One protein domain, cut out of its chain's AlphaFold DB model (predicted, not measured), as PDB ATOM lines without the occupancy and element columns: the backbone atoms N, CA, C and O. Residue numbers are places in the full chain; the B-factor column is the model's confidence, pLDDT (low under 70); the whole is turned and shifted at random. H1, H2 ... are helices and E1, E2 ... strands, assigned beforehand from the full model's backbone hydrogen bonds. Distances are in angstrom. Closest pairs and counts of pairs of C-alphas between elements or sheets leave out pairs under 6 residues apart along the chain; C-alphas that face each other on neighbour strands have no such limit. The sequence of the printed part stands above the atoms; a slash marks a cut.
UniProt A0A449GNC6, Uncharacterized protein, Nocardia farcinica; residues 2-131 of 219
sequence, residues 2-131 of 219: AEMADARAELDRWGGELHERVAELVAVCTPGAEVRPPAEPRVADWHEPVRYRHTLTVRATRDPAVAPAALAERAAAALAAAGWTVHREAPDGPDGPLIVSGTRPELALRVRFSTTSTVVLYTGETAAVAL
ATOM      1  N   ALA A   2     184.109 132.439 242.050       66.25
ATOM      2  CA  ALA A   2     183.933 132.291 243.504       66.25
ATOM      3  C   ALA A   2     184.491 133.493 244.296       66.25
ATOM      4  O   ALA A   2     183.726 134.179 244.951       66.25
ATOM      5  N   GLU A   3     185.751 133.871 244.066       68.94
ATOM      6  CA  GLU A   3     186.394 135.030 244.719       68.94
ATOM      7  C   GLU A   3     185.645 136.369 244.523       68.94
ATOM      8  O   GLU A   3     185.623 137.222 245.402       68.94
ATOM      9  N   MET A   4     184.966 136.555 243.384       73.56
ATOM     10  CA  MET A   4     184.181 137.769 243.106       73.56
ATOM     11  C   MET A   4     182.786 137.713 243.741       73.56
ATOM     12  O   MET A   4     182.241 138.747 244.125       73.56
ATOM     13  N   ALA A   5     182.206 136.514 243.852       73.44
ATOM     14  CA  ALA A   5     180.984 136.294 244.617       73.44
ATOM     15  C   ALA A   5     181.245 136.525 246.114       73.44
ATOM     16  O   ALA A   5     180.436 137.172 246.776       73.44
ATOM     17  N   ASP A   6     182.411 136.103 246.604       87.31
ATOM     18  CA  ASP A   6     182.864 136.349 247.971       87.31
ATOM     19  C   ASP A   6     183.082 137.847 248.220       87.31
ATOM     20  O   ASP A   6     182.564 138.378 249.202       87.31
ATOM     21  N   ALA A   7     183.727 138.560 247.284       90.19
ATOM     22  CA  ALA A   7     183.897 140.015 247.355       90.19
ATOM     23  C   ALA A   7     182.557 140.770 247.359       90.19
ATOM     24  O   ALA A   7     182.397 141.764 248.067       90.19
ATOM     25  N   ARG A   8     181.565 140.299 246.588       93.56
ATOM     26  CA  ARG A   8     180.222 140.889 246.611       93.56
ATOM     27  C   ARG A   8     179.524 140.641 247.944       93.56
ATOM     28  O   ARG A   8     178.996 141.585 248.522       93.56
ATOM     29  N   ALA A   9     179.539 139.404 248.430       93.44
ATOM     30  CA  ALA A   9     178.934 139.057 249.708       93.44
ATOM     31  C   ALA A   9     179.586 139.827 250.863       93.44
ATOM     32  O   ALA A   9     178.899 140.253 251.786       93.44
ATOM     33  N   GLU A  10     180.901 140.032 250.814       95.00
ATOM     34  CA  GLU A  10     181.628 140.852 251.779       95.00
ATOM     35  C   GLU A  10     181.215 142.318 251.739       95.00
ATOM     36  O   GLU A  10     180.896 142.890 252.782       95.00
ATOM     37  N   LEU A  11     181.122 142.900 250.544       96.62
ATOM     38  CA  LEU A  11     180.636 144.265 250.392       96.62
ATOM     39  C   LEU A  11     179.210 144.431 250.929       96.62
ATOM     40  O   LEU A  11     178.939 145.405 251.630       96.62
ATOM     41  N   ASP A  12     178.318 143.481 250.642       96.19
ATOM     42  CA  ASP A  12     176.939 143.510 251.137       96.19
ATOM     43  C   ASP A  12     176.897 143.357 252.677       96.19
ATOM     44  O   ASP A  12     176.114 144.044 253.337       96.19
ATOM     45  N   ARG A  13     177.782 142.539 253.281       96.44
ATOM     46  CA  ARG A  13     177.945 142.466 254.750       96.44
ATOM     47  C   ARG A  13     178.359 143.816 255.334       96.44
ATOM     48  O   ARG A  13     177.730 144.277 256.284       96.44
ATOM     49  N   TRP A  14     179.364 144.470 254.752       97.38
ATOM     50  CA  TRP A  14     179.778 145.810 255.181       97.38
ATOM     51  C   TRP A  14     178.684 146.856 254.951       97.38
ATOM     52  O   TRP A  14     178.566 147.790 255.734       97.38
ATOM     53  N   GLY A  15     177.849 146.704 253.918       97.12
ATOM     54  CA  GLY A  15     176.663 147.537 253.704       97.12
ATOM     55  C   GLY A  15     175.632 147.401 254.830       97.12
ATOM     56  O   GLY A  15     175.071 148.405 255.276       97.12
ATOM     57  N   GLY A  16     175.418 146.179 255.325       97.00
ATOM     58  CA  GLY A  16     174.600 145.913 256.511       97.00
ATOM     59  C   GLY A  16     175.192 146.538 257.775       97.00
ATOM     60  O   GLY A  16     174.508 147.292 258.465       97.00
ATOM     61  N   GLU A  17     176.484 146.322 258.028       96.50
ATOM     62  CA  GLU A  17     177.175 146.932 259.173       96.50
ATOM     63  C   GLU A  17     177.117 148.465 259.107       96.50
ATOM     64  O   GLU A  17     176.779 149.124 260.088       96.50
ATOM     65  N   LEU A  18     177.355 149.052 257.930       97.31
ATOM     66  CA  LEU A  18     177.243 150.490 257.698       97.31
ATOM     67  C   LEU A  18     175.865 151.031 258.108       97.31
ATOM     68  O   LEU A  18     175.783 152.077 258.756       97.31
ATOM     69  N   HIS A  19     174.791 150.332 257.731       97.56
ATOM     70  CA  HIS A  19     173.426 150.706 258.106       97.56
ATOM     71  C   HIS A  19     173.242 150.717 259.622       97.56
ATOM     72  O   HIS A  19     172.787 151.727 260.164       97.56
ATOM     73  N   GLU A  20     173.657 149.648 260.300       96.62
ATOM     74  CA  GLU A  20     173.557 149.535 261.756       96.62
ATOM     75  C   GLU A  20     174.322 150.653 262.469       96.62
ATOM     76  O   GLU A  20     173.775 151.322 263.345       96.62
ATOM     77  N   ARG A  21     175.574 150.912 262.069       96.56
ATOM     78  CA  ARG A  21     176.414 151.927 262.726       96.56
ATOM     79  C   ARG A  21     175.872 153.342 262.528       96.56
ATOM     80  O   ARG A  21     175.912 154.159 263.448       96.56
ATOM     81  N   VAL A  22     175.328 153.648 261.348       97.19
ATOM     82  CA  VAL A  22     174.648 154.932 261.113       97.19
ATOM     83  C   VAL A  22     173.362 155.024 261.933       97.19
ATOM     84  O   VAL A  22     173.102 156.076 262.517       97.19
ATOM     85  N   ALA A  23     172.582 153.944 262.028       97.06
ATOM     86  CA  ALA A  23     171.370 153.904 262.845       97.06
ATOM     87  C   ALA A  23     171.660 154.145 264.334       97.06
ATOM     88  O   ALA A  23     170.940 154.908 264.977       97.06
ATOM     89  N   GLU A  24     172.748 153.589 264.869       95.88
ATOM     90  CA  GLU A  24     173.196 153.852 266.242       95.88
ATOM     91  C   GLU A  24     173.547 155.331 266.463       95.88
ATOM     92  O   GLU A  24     173.089 155.947 267.429       95.88
ATOM     93  N   LEU A  25     174.305 155.945 265.547       96.88
ATOM     94  CA  LEU A  25     174.641 157.371 265.634       96.88
ATOM     95  C   LEU A  25     173.407 158.272 265.542       96.88
ATOM     96  O   LEU A  25     173.321 159.290 266.240       96.88
ATOM     97  N   VAL A  26     172.454 157.909 264.684       97.38
ATOM     98  CA  VAL A  26     171.171 158.603 264.559       97.38
ATOM     99  C   VAL A  26     170.373 158.478 265.854       97.38
ATOM    100  O   VAL A  26     169.954 159.500 266.390       97.38
ATOM    101  N   ALA A  27     170.252 157.283 266.432       96.19
ATOM    102  CA  ALA A  27     169.541 157.075 267.694       96.19
ATOM    103  C   ALA A  27     170.123 157.905 268.854       96.19
ATOM    104  O   ALA A  27     169.372 158.441 269.669       96.19
ATOM    105  N   VAL A  28     171.451 158.064 268.907       94.94
ATOM    106  CA  VAL A  28     172.137 158.847 269.952       94.94
ATOM    107  C   VAL A  28     171.967 160.359 269.764       94.94
ATOM    108  O   VAL A  28     171.845 161.100 270.744       94.94
ATOM    109  N   CYS A  29     172.009 160.844 268.522       96.00
ATOM    110  CA  CYS A  29     172.120 162.280 268.246       96.00
ATOM    111  C   CYS A  29     170.822 162.934 267.750       96.00
ATOM    112  O   CYS A  29     170.624 164.129 267.967       96.00
ATOM    113  N   THR A  30     169.960 162.181 267.073       96.81
ATOM    114  CA  THR A  30     168.683 162.634 266.499       96.81
ATOM    115  C   THR A  30     167.607 161.548 266.664       96.81
ATOM    116  O   THR A  30     167.148 160.957 265.683       96.81
ATOM    117  N   PRO A  31     167.200 161.242 267.913       92.88
ATOM    118  CA  PRO A  31     166.235 160.177 268.174       92.88
ATOM    119  C   PRO A  31     164.921 160.419 267.418       92.88
ATOM    120  O   PRO A  31     164.394 161.530 267.409       92.88
ATOM    121  N   GLY A  32     164.401 159.369 266.780       89.31
ATOM    122  CA  GLY A  32     163.181 159.416 265.966       89.31
ATOM    123  C   GLY A  32     163.406 159.669 264.472       89.31
ATOM    124  O   GLY A  32     162.457 159.549 263.702       89.31
ATOM    125  N   ALA A  33     164.633 159.971 264.035       94.56
ATOM    126  CA  ALA A  33     164.944 159.994 262.610       94.56
ATOM    127  C   ALA A  33     165.070 158.569 262.043       94.56
ATOM    128  O   ALA A  33     165.685 157.688 262.643       94.56
ATOM    129  N   GLU A  34     164.487 158.348 260.865       94.19
ATOM    130  CA  GLU A  34     164.520 157.052 260.189       94.19
ATOM    131  C   GLU A  34     165.819 156.851 259.401       94.19
ATOM    132  O   GLU A  34     166.283 157.743 258.684       94.19
ATOM    133  N   VAL A  35     166.360 155.633 259.464       95.62
ATOM    134  CA  VAL A  35     167.524 155.217 258.675       95.62
ATOM    135  C   VAL A  35     167.125 154.075 257.757       95.62
ATOM    136  O   VAL A  35     166.835 152.964 258.200       95.62
ATOM    137  N   ARG A  36     167.137 154.339 256.453       94.06
ATOM    138  CA  ARG A  36     166.896 153.316 255.432       94.06
ATOM    139  C   ARG A  36     168.191 152.565 255.113       94.06
ATOM    140  O   ARG A  36     169.256 153.177 255.195       94.06
ATOM    141  N   PRO A  37     168.117 151.278 254.736       89.50
ATOM    142  CA  PRO A  37     169.288 150.542 254.273       89.50
ATOM    143  C   PRO A  37     169.932 151.238 253.063       89.50
ATOM    144  O   PRO A  37     169.225 151.913 252.297       89.50
ATOM    145  N   PRO A  38     171.259 151.106 252.877       89.81
ATOM    146  CA  PRO A  38     171.925 151.643 251.701       89.81
ATOM    147  C   PRO A  38     171.340 151.019 250.431       89.81
ATOM    148  O   PRO A  38     170.913 149.865 250.415       89.81
ATOM    149  N   ALA A  39     171.338 151.794 249.347       90.19
ATOM    150  CA  ALA A  39     171.023 151.258 248.028       90.19
ATOM    151  C   ALA A  39     172.110 150.269 247.571       90.19
ATOM    152  O   ALA A  39     173.141 150.107 248.233       90.19
ATOM    153  N   GLU A  40     171.911 149.650 246.406       91.38
ATOM    154  CA  GLU A  40     172.937 148.809 245.786       91.38
ATOM    155  C   GLU A  40     174.299 149.525 245.679       91.38
ATOM    156  O   GLU A  40     174.334 150.753 245.497       91.38
ATOM    157  N   PRO A  41     175.418 148.775 245.755       94.50
ATOM    158  CA  PRO A  41     176.743 149.355 245.636       94.50
ATOM    159  C   PRO A  41     176.901 150.135 244.337       94.50
ATOM    160  O   PRO A  41     176.562 149.660 243.250       94.50
ATOM    161  N   ARG A  42     177.478 151.326 244.441       94.81
ATOM    162  CA  ARG A  42     177.764 152.186 243.289       94.81
ATOM    163  C   ARG A  42     179.248 152.171 242.985       94.81
ATOM    164  O   ARG A  42     180.065 151.881 243.855       94.81
ATOM    165  N   VAL A  43     179.591 152.509 241.745       95.19
ATOM    166  CA  VAL A  43     180.989 152.671 241.343       95.19
ATOM    167  C   VAL A  43     181.615 153.797 242.163       95.19
ATOM    168  O   VAL A  43     181.145 154.934 242.128       95.19
ATOM    169  N   ALA A  44     182.647 153.445 242.920       94.81
ATOM    170  CA  ALA A  44     183.468 154.354 243.706       94.81
ATOM    171  C   ALA A  44     184.669 154.850 242.899       94.81
ATOM    172  O   ALA A  44     185.069 156.003 243.027       94.81
ATOM    173  N   ASP A  45     185.221 153.963 242.072       93.88
ATOM    174  CA  ASP A  45     186.407 154.211 241.271       93.88
ATOM    175  C   ASP A  45     186.263 153.505 239.921       93.88
ATOM    176  O   ASP A  45     185.981 152.305 239.853       93.88
ATOM    177  N   TRP A  46     186.427 154.270 238.847       93.25
ATOM    178  CA  TRP A  46     186.330 153.776 237.480       93.25
ATOM    179  C   TRP A  46     187.659 153.246 236.939       93.25
ATOM    180  O   TRP A  46     187.648 152.660 235.853       93.25
ATOM    181  N   HIS A  47     188.785 153.410 237.640       92.00
ATOM    182  CA  HIS A  47     190.041 152.772 237.237       92.00
ATOM    183  C   HIS A  47     189.853 151.257 237.135       92.00
ATOM    184  O   HIS A  47     189.010 150.682 237.816       92.00
ATOM    185  N   GLU A  48     190.589 150.604 236.238       88.94
ATOM    186  CA  GLU A  48     190.552 149.143 236.152       88.94
ATOM    187  C   GLU A  48     191.372 148.515 237.297       88.94
ATOM    188  O   GLU A  48     192.523 148.916 237.486       88.94
ATOM    189  N   PRO A  49     190.836 147.516 238.030       91.00
ATOM    190  CA  PRO A  49     189.453 147.023 237.984       91.00
ATOM    191  C   PRO A  49     188.461 147.981 238.662       91.00
ATOM    192  O   PRO A  49     188.762 148.507 239.735       91.00
ATOM    193  N   VAL A  50     187.257 148.147 238.084       92.38
ATOM    194  CA  VAL A  50     186.205 149.011 238.672       92.38
ATOM    195  C   VAL A  50     185.945 148.610 240.113       92.38
ATOM    196  O   VAL A  50     185.646 147.442 240.386       92.38
ATOM    197  N   ARG A  51     185.961 149.593 241.012       95.00
ATOM    198  CA  ARG A  51     185.654 149.372 242.424       95.00
ATOM    199  C   ARG A  51     184.290 149.926 242.790       95.00
ATOM    200  O   ARG A  51     183.897 151.007 242.352       95.00
ATOM    201  N   TYR A  52     183.584 149.185 243.629       96.69
ATOM    202  CA  TYR A  52     182.237 149.480 244.087       96.69
ATOM    203  C   TYR A  52     182.225 149.653 245.600       96.69
ATOM    204  O   TYR A  52     182.990 148.997 246.301       96.69
ATOM    205  N   ARG A  53     181.339 150.514 246.099       97.50
ATOM    206  CA  ARG A  53     181.099 150.694 247.534       97.50
ATOM    207  C   ARG A  53     179.629 150.958 247.822       97.50
ATOM    208  O   ARG A  53     178.923 151.504 246.968       97.50
ATOM    209  N   HIS A  54     179.188 150.644 249.032       97.94
ATOM    210  CA  HIS A  54     177.943 151.204 249.540       97.94
ATOM    211  C   HIS A  54     178.188 152.607 250.077       97.94
ATOM    212  O   HIS A  54     179.234 152.901 250.658       97.94
ATOM    213  N   THR A  55     177.194 153.468 249.896       97.31
ATOM    214  CA  THR A  55     177.122 154.761 250.563       97.31
ATOM    215  C   THR A  55     175.757 154.908 251.212       97.31
ATOM    216  O   THR A  55     174.739 154.461 250.676       97.31
ATOM    217  N   LEU A  56     175.734 155.543 252.376       97.31
ATOM    218  CA  LEU A  56     174.519 155.868 253.103       97.31
ATOM    219  C   LEU A  56     174.569 157.339 253.495       97.31
ATOM    220  O   LEU A  56     175.593 157.849 253.947       97.31
ATOM    221  N   THR A  57     173.465 158.046 253.291       97.31
ATOM    222  CA  THR A  57     173.328 159.436 253.720       97.31
ATOM    223  C   THR A  57     171.984 159.620 254.394       97.31
ATOM    224  O   THR A  57     170.945 159.344 253.798       97.31
ATOM    225  N   VAL A  58     172.012 160.108 255.629       97.94
ATOM    226  CA  VAL A  58     170.821 160.429 256.413       97.94
ATOM    227  C   VAL A  58     170.873 161.903 256.762       97.94
ATOM    228  O   VAL A  58     171.848 162.389 257.335       97.94
ATOM    229  N   ARG A  59     169.809 162.623 256.423       97.69
ATOM    230  CA  ARG A  59     169.599 163.997 256.867       97.69
ATOM    231  C   ARG A  59     168.545 163.979 257.959       97.69
ATOM    232  O   ARG A  59     167.411 163.592 257.699       97.69
ATOM    233  N   ALA A  60     168.920 164.427 259.146       97.62
ATOM    234  CA  ALA A  60     168.039 164.491 260.300       97.62
ATOM    235  C   ALA A  60     168.014 165.900 260.899       97.62
ATOM    236  O   ALA A  60     168.787 166.787 260.515       97.62
ATOM    237  N   THR A  61     167.119 166.082 261.861       97.62
ATOM    238  CA  THR A  61     166.931 167.335 262.586       97.62
ATOM    239  C   THR A  61     167.202 167.082 264.062       97.62
ATOM    240  O   THR A  61     166.557 166.229 264.665       97.62
ATOM    241  N   ARG A  62     168.162 167.804 264.646       95.62
ATOM    242  CA  ARG A  62     168.407 167.770 266.096       95.62
ATOM    243  C   ARG A  62     167.387 168.608 266.849       95.62
ATOM    244  O   ARG A  62     166.850 169.578 266.315       95.62
ATOM    245  N   ASP A  63     167.222 168.282 268.123       95.19
ATOM    246  CA  ASP A  63     166.554 169.157 269.077       95.19
ATOM    247  C   ASP A  63     167.284 170.521 269.134       95.19
ATOM    248  O   ASP A  63     168.501 170.553 269.369       95.19
ATOM    249  N   PRO A  64     166.589 171.655 268.898       93.88
ATOM    250  CA  PRO A  64     167.192 172.983 268.980       93.88
ATOM    251  C   PRO A  64     167.758 173.309 270.369       93.88
ATOM    252  O   PRO A  64     168.705 174.094 270.443       93.88
ATOM    253  N   ALA A  65     167.240 172.696 271.440       95.00
ATOM    254  CA  ALA A  65     167.726 172.886 272.806       95.00
ATOM    255  C   ALA A  65     169.096 172.231 273.057       95.00
ATOM    256  O   ALA A  65     169.798 172.605 273.997       95.00
ATOM    257  N   VAL A  66     169.509 171.267 272.224       94.69
ATOM    258  CA  VAL A  66     170.793 170.573 272.375       94.69
ATOM    259  C   VAL A  66     171.841 171.207 271.468       94.69
ATOM    260  O   VAL A  66     171.730 171.172 270.241       94.69
ATOM    261  N   ALA A  67     172.897 171.752 272.072       93.81
ATOM    262  CA  ALA A  67     173.983 172.387 271.338       93.81
ATOM    263  C   ALA A  67     174.704 171.399 270.389       93.81
ATOM    264  O   ALA A  67     174.975 170.259 270.785       93.81
ATOM    265  N   PRO A  68     175.104 171.834 269.176       93.94
ATOM    266  CA  PRO A  68     175.881 171.023 268.233       93.94
ATOM    267  C   PRO A  68     177.137 170.388 268.846       93.94
ATOM    268  O   PRO A  68     177.413 169.219 268.600       93.94
ATOM    269  N   ALA A  69     177.860 171.131 269.690       93.81
ATOM    270  CA  ALA A  69     179.060 170.643 270.367       93.81
ATOM    271  C   ALA A  69     178.772 169.443 271.278       93.81
ATOM    272  O   ALA A  69     179.497 168.455 271.239       93.81
ATOM    273  N   ALA A  70     177.668 169.472 272.029       95.12
ATOM    274  CA  ALA A  70     177.284 168.356 272.889       95.12
ATOM    275  C   ALA A  70     176.943 167.094 272.078       95.12
ATOM    276  O   ALA A  70     177.254 165.985 272.505       95.12
ATOM    277  N   LEU A  71     176.331 167.244 270.899       95.81
ATOM    278  CA  LEU A  71     176.073 166.113 270.001       95.81
ATOM    279  C   LEU A  71     177.356 165.577 269.365       95.81
ATOM    280  O   LEU A  71     177.517 164.363 269.272       95.81
ATOM    281  N   ALA A  72     178.284 166.456 268.986       95.94
ATOM    282  CA  ALA A  72     179.593 166.052 268.485       95.94
ATOM    283  C   ALA A  72     180.370 165.237 269.535       95.94
ATOM    284  O   ALA A  72     180.930 164.191 269.203       95.94
ATOM    285  N   GLU A  73     180.332 165.646 270.809       95.88
ATOM    286  CA  GLU A  73     180.903 164.868 271.916       95.88
ATOM    287  C   GLU A  73     180.264 163.480 272.032       95.88
ATOM    288  O   GLU A  73     180.979 162.480 272.076       95.88
ATOM    289  N   ARG A  74     178.924 163.399 272.014       96.12
ATOM    290  CA  ARG A  74     178.195 162.120 272.080       96.12
ATOM    291  C   ARG A  74     178.528 161.201 270.908       96.12
ATOM    292  O   ARG A  74     178.786 160.022 271.126       96.12
ATOM    293  N   ALA A  75     178.545 161.726 269.683       97.06
ATOM    294  CA  ALA A  75     178.862 160.951 268.486       97.06
ATOM    295  C   ALA A  75     180.289 160.400 268.536       97.06
ATOM    296  O   ALA A  75     180.516 159.220 268.283       97.06
ATOM    297  N   ALA A  76     181.251 161.237 268.912       97.38
ATOM    298  CA  ALA A  76     182.637 160.817 269.042       97.38
ATOM    299  C   ALA A  76     182.838 159.807 270.179       97.38
ATOM    300  O   ALA A  76     183.595 158.858 270.005       97.38
ATOM    301  N   ALA A  77     182.149 159.972 271.311       96.69
ATOM    302  CA  ALA A  77     182.173 158.995 272.395       96.69
ATOM    303  C   ALA A  77     181.572 157.650 271.954       96.69
ATOM    304  O   ALA A  77     182.160 156.611 272.235       96.69
ATOM    305  N   ALA A  78     180.456 157.663 271.218       96.00
ATOM    306  CA  ALA A  78     179.841 156.454 270.670       96.00
ATOM    307  C   ALA A  78     180.781 155.728 269.690       96.00
ATOM    308  O   ALA A  78     180.981 154.522 269.809       96.00
ATOM    309  N   LEU A  79     181.420 156.464 268.774       96.62
ATOM    310  CA  LEU A  79     182.411 155.904 267.848       96.62
ATOM    311  C   LEU A  79     183.634 155.338 268.583       96.62
ATOM    312  O   LEU A  79     184.063 154.220 268.300       96.62
ATOM    313  N   ALA A  80     184.179 156.073 269.552       96.31
ATOM    314  CA  ALA A  80     185.334 155.629 270.327       96.31
ATOM    315  C   ALA A  80     185.015 154.374 271.155       96.31
ATOM    316  O   ALA A  80     185.791 153.423 271.141       96.31
ATOM    317  N   ALA A  81     183.853 154.335 271.815       94.88
ATOM    318  CA  ALA A  81     183.387 153.171 272.569       94.88
ATOM    319  C   ALA A  81     183.168 151.949 271.669       94.88
ATOM    320  O   ALA A  81     183.444 150.823 272.076       94.88
ATOM    321  N   ALA A  82     182.728 152.174 270.431       93.19
ATOM    322  CA  ALA A  82     182.620 151.123 269.437       93.19
ATOM    323  C   ALA A  82     183.984 150.680 268.885       93.19
ATOM    324  O   ALA A  82     184.009 149.675 268.189       93.19
ATOM    325  N   GLY A  83     185.097 151.367 269.185       94.88
ATOM    326  CA  GLY A  83     186.453 151.022 268.742       94.88
ATOM    327  C   GLY A  83     186.818 151.586 267.368       94.88
ATOM    328  O   GLY A  83     187.443 150.892 266.566       94.88
ATOM    329  N   TRP A  84     186.347 152.787 267.039       97.25
ATOM    330  CA  TRP A  84     186.707 153.501 265.812       97.25
ATOM    331  C   TRP A  84     187.872 154.455 266.050       97.25
ATOM    332  O   TRP A  84     188.006 155.025 267.135       97.25
ATOM    333  N   THR A  85     188.660 154.710 265.008       97.31
ATOM    334  CA  THR A  85     189.589 155.843 265.015       97.31
ATOM    335  C   THR A  85     188.783 157.115 264.789       97.31
ATOM    336  O   THR A  85     188.190 157.299 263.726       97.31
ATOM    337  N   VAL A  86     188.715 157.976 265.805       97.56
ATOM    338  CA  VAL A  86     187.872 159.177 265.783       97.56
ATOM    339  C   VAL A  86     188.704 160.415 265.482       97.56
ATOM    340  O   VAL A  86     189.696 160.693 266.153       97.56
ATOM    341  N   HIS A  87     188.236 161.205 264.524       95.88
ATOM    342  CA  HIS A  87     188.776 162.517 264.198       95.88
ATOM    343  C   HIS A  87     187.687 163.572 264.353       95.88
ATOM    344  O   HIS A  87     186.540 163.373 263.952       95.88
ATOM    345  N   ARG A  88     188.050 164.711 264.938       92.62
ATOM    346  CA  ARG A  88     187.161 165.862 265.074       92.62
ATOM    347  C   ARG A  88     187.782 167.039 264.358       92.62
ATOM    348  O   ARG A  88     188.932 167.381 264.618       92.62
ATOM    349  N   GLU A  89     187.007 167.649 263.482       89.06
ATOM    350  CA  GLU A  89     187.410 168.870 262.802       89.06
ATOM    351  C   GLU A  89     186.716 170.037 263.497       89.06
ATOM    352  O   GLU A  89     185.497 170.028 263.717       89.06
ATOM    353  N   ALA A  90     187.519 171.023 263.893       76.62
ATOM    354  CA  ALA A  90     186.999 172.263 264.432       76.62
ATOM    355  C   ALA A  90     186.255 173.040 263.328       76.62
ATOM    356  O   ALA A  90     186.595 172.902 262.150       76.62
ATOM    357  N   PRO A  91     185.263 173.869 263.690       79.88
ATOM    358  CA  PRO A  91     184.594 174.746 262.742       79.88
ATOM    359  C   PRO A  91     185.601 175.663 262.047       79.88
ATOM    360  O   PRO A  91     186.432 176.283 262.713       79.88
ATOM    361  N   ASP A  92     185.487 175.799 260.728       79.56
ATOM    362  CA  ASP A  92     186.197 176.844 259.992       79.56
ATOM    363  C   ASP A  92     185.458 178.180 260.184       79.56
ATOM    364  O   ASP A  92     184.585 178.567 259.405       79.56
ATOM    365  N   GLY A  93     185.718 178.821 261.328       78.94
ATOM    366  CA  GLY A  93     185.036 180.038 261.773       78.94
ATOM    367  C   GLY A  93     183.756 179.795 262.594       78.94
ATOM    368  O   GLY A  93     183.343 178.655 262.806       78.94
ATOM    369  N   PRO A  94     183.109 180.871 263.087       73.25
ATOM    370  CA  PRO A  94     181.986 180.779 264.032       73.25
ATOM    371  C   PRO A  94     180.746 180.071 263.460       73.25
ATOM    372  O   PRO A  94     180.029 179.401 264.200       73.25
ATOM    373  N   ASP A  95     180.537 180.159 262.145       83.31
ATOM    374  CA  ASP A  95     179.413 179.535 261.430       83.31
ATOM    375  C   ASP A  95     179.792 178.204 260.757       83.31
ATOM    376  O   ASP A  95     178.977 177.576 260.069       83.31
ATOM    377  N   GLY A  96     181.036 177.754 260.948       85.75
ATOM    378  CA  GLY A  96     181.515 176.481 260.433       85.75
ATOM    379  C   GLY A  96     180.760 175.306 261.069       85.75
ATOM    380  O   GLY A  96     180.375 175.366 262.240       85.75
ATOM    381  N   PRO A  97     180.514 174.214 260.329       89.56
ATOM    382  CA  PRO A  97     179.943 173.011 260.919       89.56
ATOM    383  C   PRO A  97     180.939 172.346 261.874       89.56
ATOM    384  O   PRO A  97     182.148 172.409 261.670       89.56
ATOM    385  N   LEU A  98     180.424 171.602 262.846       94.69
ATOM    386  CA  LEU A  98     181.233 170.632 263.579       94.69
ATOM    387  C   LEU A  98     181.195 169.298 262.845       94.69
ATOM    388  O   LEU A  98     180.112 168.818 262.496       94.69
ATOM    389  N   ILE A  99     182.361 168.699 262.616       96.88
ATOM    390  CA  ILE A  99     182.469 167.415 261.924       96.88
ATOM    391  C   ILE A  99     183.138 166.403 262.846       96.88
ATOM    392  O   ILE A  99     184.225 166.633 263.378       96.88
ATOM    393  N   VAL A 100     182.475 165.264 263.013       97.81
ATOM    394  CA  VAL A 100     183.026 164.079 263.668       97.81
ATOM    395  C   VAL A 100     183.142 162.990 262.619       97.81
ATOM    396  O   VAL A 100     182.141 162.603 262.020       97.81
ATOM    397  N   SER A 101     184.352 162.493 262.405       97.56
ATOM    398  CA  SER A 101     184.625 161.384 261.499       97.56
ATOM    399  C   SER A 101     185.099 160.171 262.294       97.56
ATOM    400  O   SER A 101     185.857 160.306 263.253       97.56
ATOM    401  N   GLY A 102     184.651 158.986 261.897       97.62
ATOM    402  CA  GLY A 102     185.131 157.706 262.405       97.62
ATOM    403  C   GLY A 102     185.642 156.868 261.246       97.62
ATOM    404  O   GLY A 102     184.956 156.760 260.231       97.62
ATOM    405  N   THR A 103     186.814 156.257 261.387       96.88
ATOM    406  CA  THR A 103     187.355 155.344 260.373       96.88
ATOM    407  C   THR A 103     187.722 153.978 260.942       96.88
ATOM    408  O   THR A 103     188.163 153.834 262.089       96.88
ATOM    409  N   ARG A 104     187.525 152.978 260.088       94.44
ATOM    410  CA  ARG A 104     187.987 151.593 260.165       94.44
ATOM    411  C   ARG A 104     188.478 151.176 258.776       94.44
ATOM    412  O   ARG A 104     188.143 151.861 257.809       94.44
ATOM    413  N   PRO A 105     189.258 150.090 258.645       92.69
ATOM    414  CA  PRO A 105     189.722 149.646 257.332       92.69
ATOM    415  C   PRO A 105     188.576 149.426 256.328       92.69
ATOM    416  O   PRO A 105     188.712 149.770 255.157       92.69
ATOM    417  N   GLU A 106     187.434 148.923 256.796       95.69
ATOM    418  CA  GLU A 106     186.288 148.538 255.965       95.69
ATOM    419  C   GLU A 106     185.234 149.643 255.834       95.69
ATOM    420  O   GLU A 106     184.409 149.592 254.922       95.69
ATOM    421  N   LEU A 107     185.224 150.629 256.736       97.38
ATOM    422  CA  LEU A 107     184.141 151.604 256.864       97.38
ATOM    423  C   LEU A 107     184.658 152.998 257.228       97.38
ATOM    424  O   LEU A 107     185.520 153.166 258.092       97.38
ATOM    425  N   ALA A 108     184.033 154.021 256.657       97.75
ATOM    426  CA  ALA A 108     184.215 155.406 257.065       97.75
ATOM    427  C   ALA A 108     182.858 156.058 257.336       97.75
ATOM    428  O   ALA A 108     181.914 155.922 256.560       97.75
ATOM    429  N   LEU A 109     182.773 156.792 258.442       97.88
ATOM    430  CA  LEU A 109     181.595 157.533 258.876       97.88
ATOM    431  C   LEU A 109     181.962 158.998 259.081       97.88
ATOM    432  O   LEU A 109     183.043 159.323 259.572       97.88
ATOM    433  N   ARG A 110     181.034 159.889 258.756       97.94
ATOM    434  CA  ARG A 110     181.137 161.324 258.989       97.94
ATOM    435  C   ARG A 110     179.791 161.862 259.440       97.94
ATOM    436  O   ARG A 110     178.787 161.693 258.753       97.94
ATOM    437  N   VAL A 111     179.781 162.570 260.559       98.00
ATOM    438  CA  VAL A 111     178.617 163.295 261.060       98.00
ATOM    439  C   VAL A 111     178.930 164.778 261.053       98.00
ATOM    440  O   VAL A 111     179.890 165.227 261.675       98.00
ATOM    441  N   ARG A 112     178.115 165.543 260.334       97.56
ATOM    442  CA  ARG A 112     178.205 166.996 260.239       97.56
ATOM    443  C   ARG A 112     177.044 167.617 261.004       97.56
ATOM    444  O   ARG A 112     175.887 167.446 260.623       97.56
ATOM    445  N   PHE A 113     177.362 168.400 262.025       96.38
ATOM    446  CA  PHE A 113     176.400 169.169 262.807       96.38
ATOM    447  C   PHE A 113     176.435 170.628 262.361       96.38
ATOM    448  O   PHE A 113     177.470 171.291 262.444       96.38
ATOM    449  N   SER A 114     175.307 171.142 261.872       94.31
ATOM    450  CA  SER A 114     175.185 172.568 261.572       94.31
ATOM    451  C   SER A 114     175.166 173.387 262.865       94.31
ATOM    452  O   SER A 114     174.464 173.050 263.821       94.31
ATOM    453  N   THR A 115     175.933 174.475 262.881       92.62
ATOM    454  CA  THR A 115     175.950 175.484 263.952       92.62
ATOM    455  C   THR A 115     174.897 176.569 263.737       92.62
ATOM    456  O   THR A 115     174.359 177.098 264.703       92.62
ATOM    457  N   THR A 116     174.521 176.817 262.483       92.12
ATOM    458  CA  THR A 116     173.537 177.829 262.064       92.12
ATOM    459  C   THR A 116     172.111 177.292 261.893       92.12
ATOM    460  O   THR A 116     171.172 178.062 261.718       92.12
ATOM    461  N   SER A 117     171.916 175.971 261.941       93.81
ATOM    462  CA  SER A 117     170.606 175.319 261.835       93.81
ATOM    463  C   SER A 117     170.521 174.064 262.712       93.81
ATOM    464  O   SER A 117     171.484 173.669 263.374       93.81
ATOM    465  N   THR A 118     169.364 173.406 262.710       96.31
ATOM    466  CA  THR A 118     169.138 172.120 263.386       96.31
ATOM    467  C   THR A 118     169.481 170.909 262.514       96.31
ATOM    468  O   THR A 118     169.244 169.773 262.913       96.31
ATOM    469  N   VAL A 119     170.047 171.107 261.322       97.31
ATOM    470  CA  VAL A 119     170.367 169.992 260.423       97.31
ATOM    471  C   VAL A 119     171.586 169.218 260.926       97.31
ATOM    472  O   VAL A 119     172.640 169.797 261.209       97.31
ATOM    473  N   VAL A 120     171.450 167.893 260.951       98.06
ATOM    474  CA  VAL A 120     172.548 166.939 261.124       98.06
ATOM    475  C   VAL A 120     172.608 166.047 259.892       98.06
ATOM    476  O   VAL A 120     171.587 165.521 259.444       98.06
ATOM    477  N   LEU A 121     173.799 165.903 259.319       98.19
ATOM    478  CA  LEU A 121     174.035 165.049 258.162       98.19
ATOM    479  C   LEU A 121     174.963 163.908 258.559       98.19
ATOM    480  O   LEU A 121     176.099 164.149 258.961       98.19
ATOM    481  N   TYR A 122     174.478 162.685 258.409       98.31
ATOM    482  CA  TYR A 122     175.254 161.467 258.569       98.31
ATOM    483  C   TYR A 122     175.595 160.962 257.180       98.31
ATOM    484  O   TYR A 122     174.700 160.741 256.366       98.31
ATOM    485  N   THR A 123     176.875 160.766 256.924       97.75
ATOM    486  CA  THR A 123     177.374 160.140 255.710       97.75
ATOM    487  C   THR A 123     178.226 158.962 256.122       97.75
ATOM    488  O   THR A 123     179.040 159.074 257.035       97.75
ATOM    489  N   GLY A 124     178.067 157.843 255.441       97.44
ATOM    490  CA  GLY A 124     178.963 156.725 255.617       97.44
ATOM    491  C   GLY A 124     179.181 155.966 254.325       97.44
ATOM    492  O   GLY A 124     178.364 156.029 253.402       97.44
ATOM    493  N   GLU A 125     180.313 155.291 254.258       98.00
ATOM    494  CA  GLU A 125     180.755 154.552 253.089       98.00
ATOM    495  C   GLU A 125     181.556 153.321 253.496       98.00
ATOM    496  O   GLU A 125     182.250 153.320 254.513       98.00
ATOM    497  N   THR A 126     181.448 152.271 252.689       98.25
ATOM    498  CA  THR A 126     182.319 151.102 252.802       98.25
ATOM    499  C   THR A 126     183.620 151.338 252.040       98.25
ATOM    500  O   THR A 126     183.687 152.172 251.126       98.25
ATOM    501  N   ALA A 127     184.637 150.538 252.349       96.56
ATOM    502  CA  ALA A 127     185.791 150.362 251.487       96.56
ATOM    503  C   ALA A 127     185.336 149.959 250.075       96.56
ATOM    504  O   ALA A 127     184.309 149.296 249.881       96.56
ATOM    505  N   ALA A 128     186.093 150.408 249.076       96.00
ATOM    506  CA  ALA A 128     185.795 150.136 247.681       96.00
ATOM    507  C   ALA A 128     186.451 148.821 247.243       96.00
ATOM    508  O   ALA A 128     187.669 148.676 247.345       96.00
ATOM    509  N   VAL A 129     185.661 147.897 246.699       95.12
ATOM    510  CA  VAL A 129     186.140 146.572 246.272       95.12
ATOM    511  C   VAL A 129     185.896 146.329 244.794       95.12
ATOM    512  O   VAL A 129     184.893 146.769 244.228       95.12
ATOM    513  N   ALA A 130     186.814 145.610 244.154       94.44
ATOM    514  CA  ALA A 130     186.597 145.129 242.800       94.44
ATOM    515  C   ALA A 130     185.564 143.998 242.827       94.44
ATOM    516  O   ALA A 130     185.732 143.021 243.546       94.44
ATOM    517  N   LEU A 131     184.500 144.130 242.034       92.06
ATOM    518  CA  LEU A 131     183.471 143.086 241.885       92.06
ATOM    519  C   LEU A 131     183.578 142.337 240.555       92.06
ATOM    520  O   LEU A 131     182.804 141.421 240.276       92.06
TER     521      LEU A 131
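This is residues 2 to 131 of the 219 residues of an uncharacterized protein of Nocardia farcinica (UniProt A0A449GNC6). A twisted five-stranded antiparallel sheet is covered on one face by two helices, the long H1 and the shorter H2, while its other face has no named helix. A small hairpin, E1 and E2, extends one end of the sheet, E2 running on into E3. The 130 printed residues hold two named helices and seven named strands, in the order H1 E1 E2 E3 H2 E4 E5 E6 E7; the class is mixed, and the large sheet's order is E3 E7 E6 E5 E4. The whole is compact, with a radius of gyration of the C-alphas of 15.6 A, yet elongated, spanning 52 by 29 by 24 A.

H1, residues 2 to 29, begins at C-alpha 2 (183.933, 132.291, 243.504) and is 40.6 A long. E1 is residues 42 to 45, E2 51 to 53, E3 55 to 61. H2, residues 68 to 81, measures 19.8 A. E4 is residues 85 to 89, E5 98 to 103, E6 107 to 113; E7, residues 119 to 126, is 23.6 A long and ends at C-alpha 126 (182.319, 151.102, 252.802).

E4 E5 E6 E7 form a meander, each strand the antiparallel neighbour of the one before: N 87 and O 101 are 2.8 A apart, N 100 and O 111 2.9 A, N 110 and O 123 2.8 A. E3 pairs with E7, N 58 and O 122 at 2.9 A. H1 and H2 are on the same face, two layers in all, at heights of 6.9 A and 8.2 A over the sheet. H1 touches H2 with residues 25 to 29 alone, the closest C-alphas being Cys 29 and Leu 71, 5.8 A. In the hairpin of E1 and E2, N 44 and O 51 are 2.8 A apart. In H1 and H2 every O i to N i+4 pair is within hydrogen-bond range.

The C-alphas of Ala 2 and Pro 94, the two farthest apart, are 52.7 A apart. The printed part has no cut; the link from H1 to E1, 12 residues, is long. Residues 2 to 3 are under 70 in pLDDT.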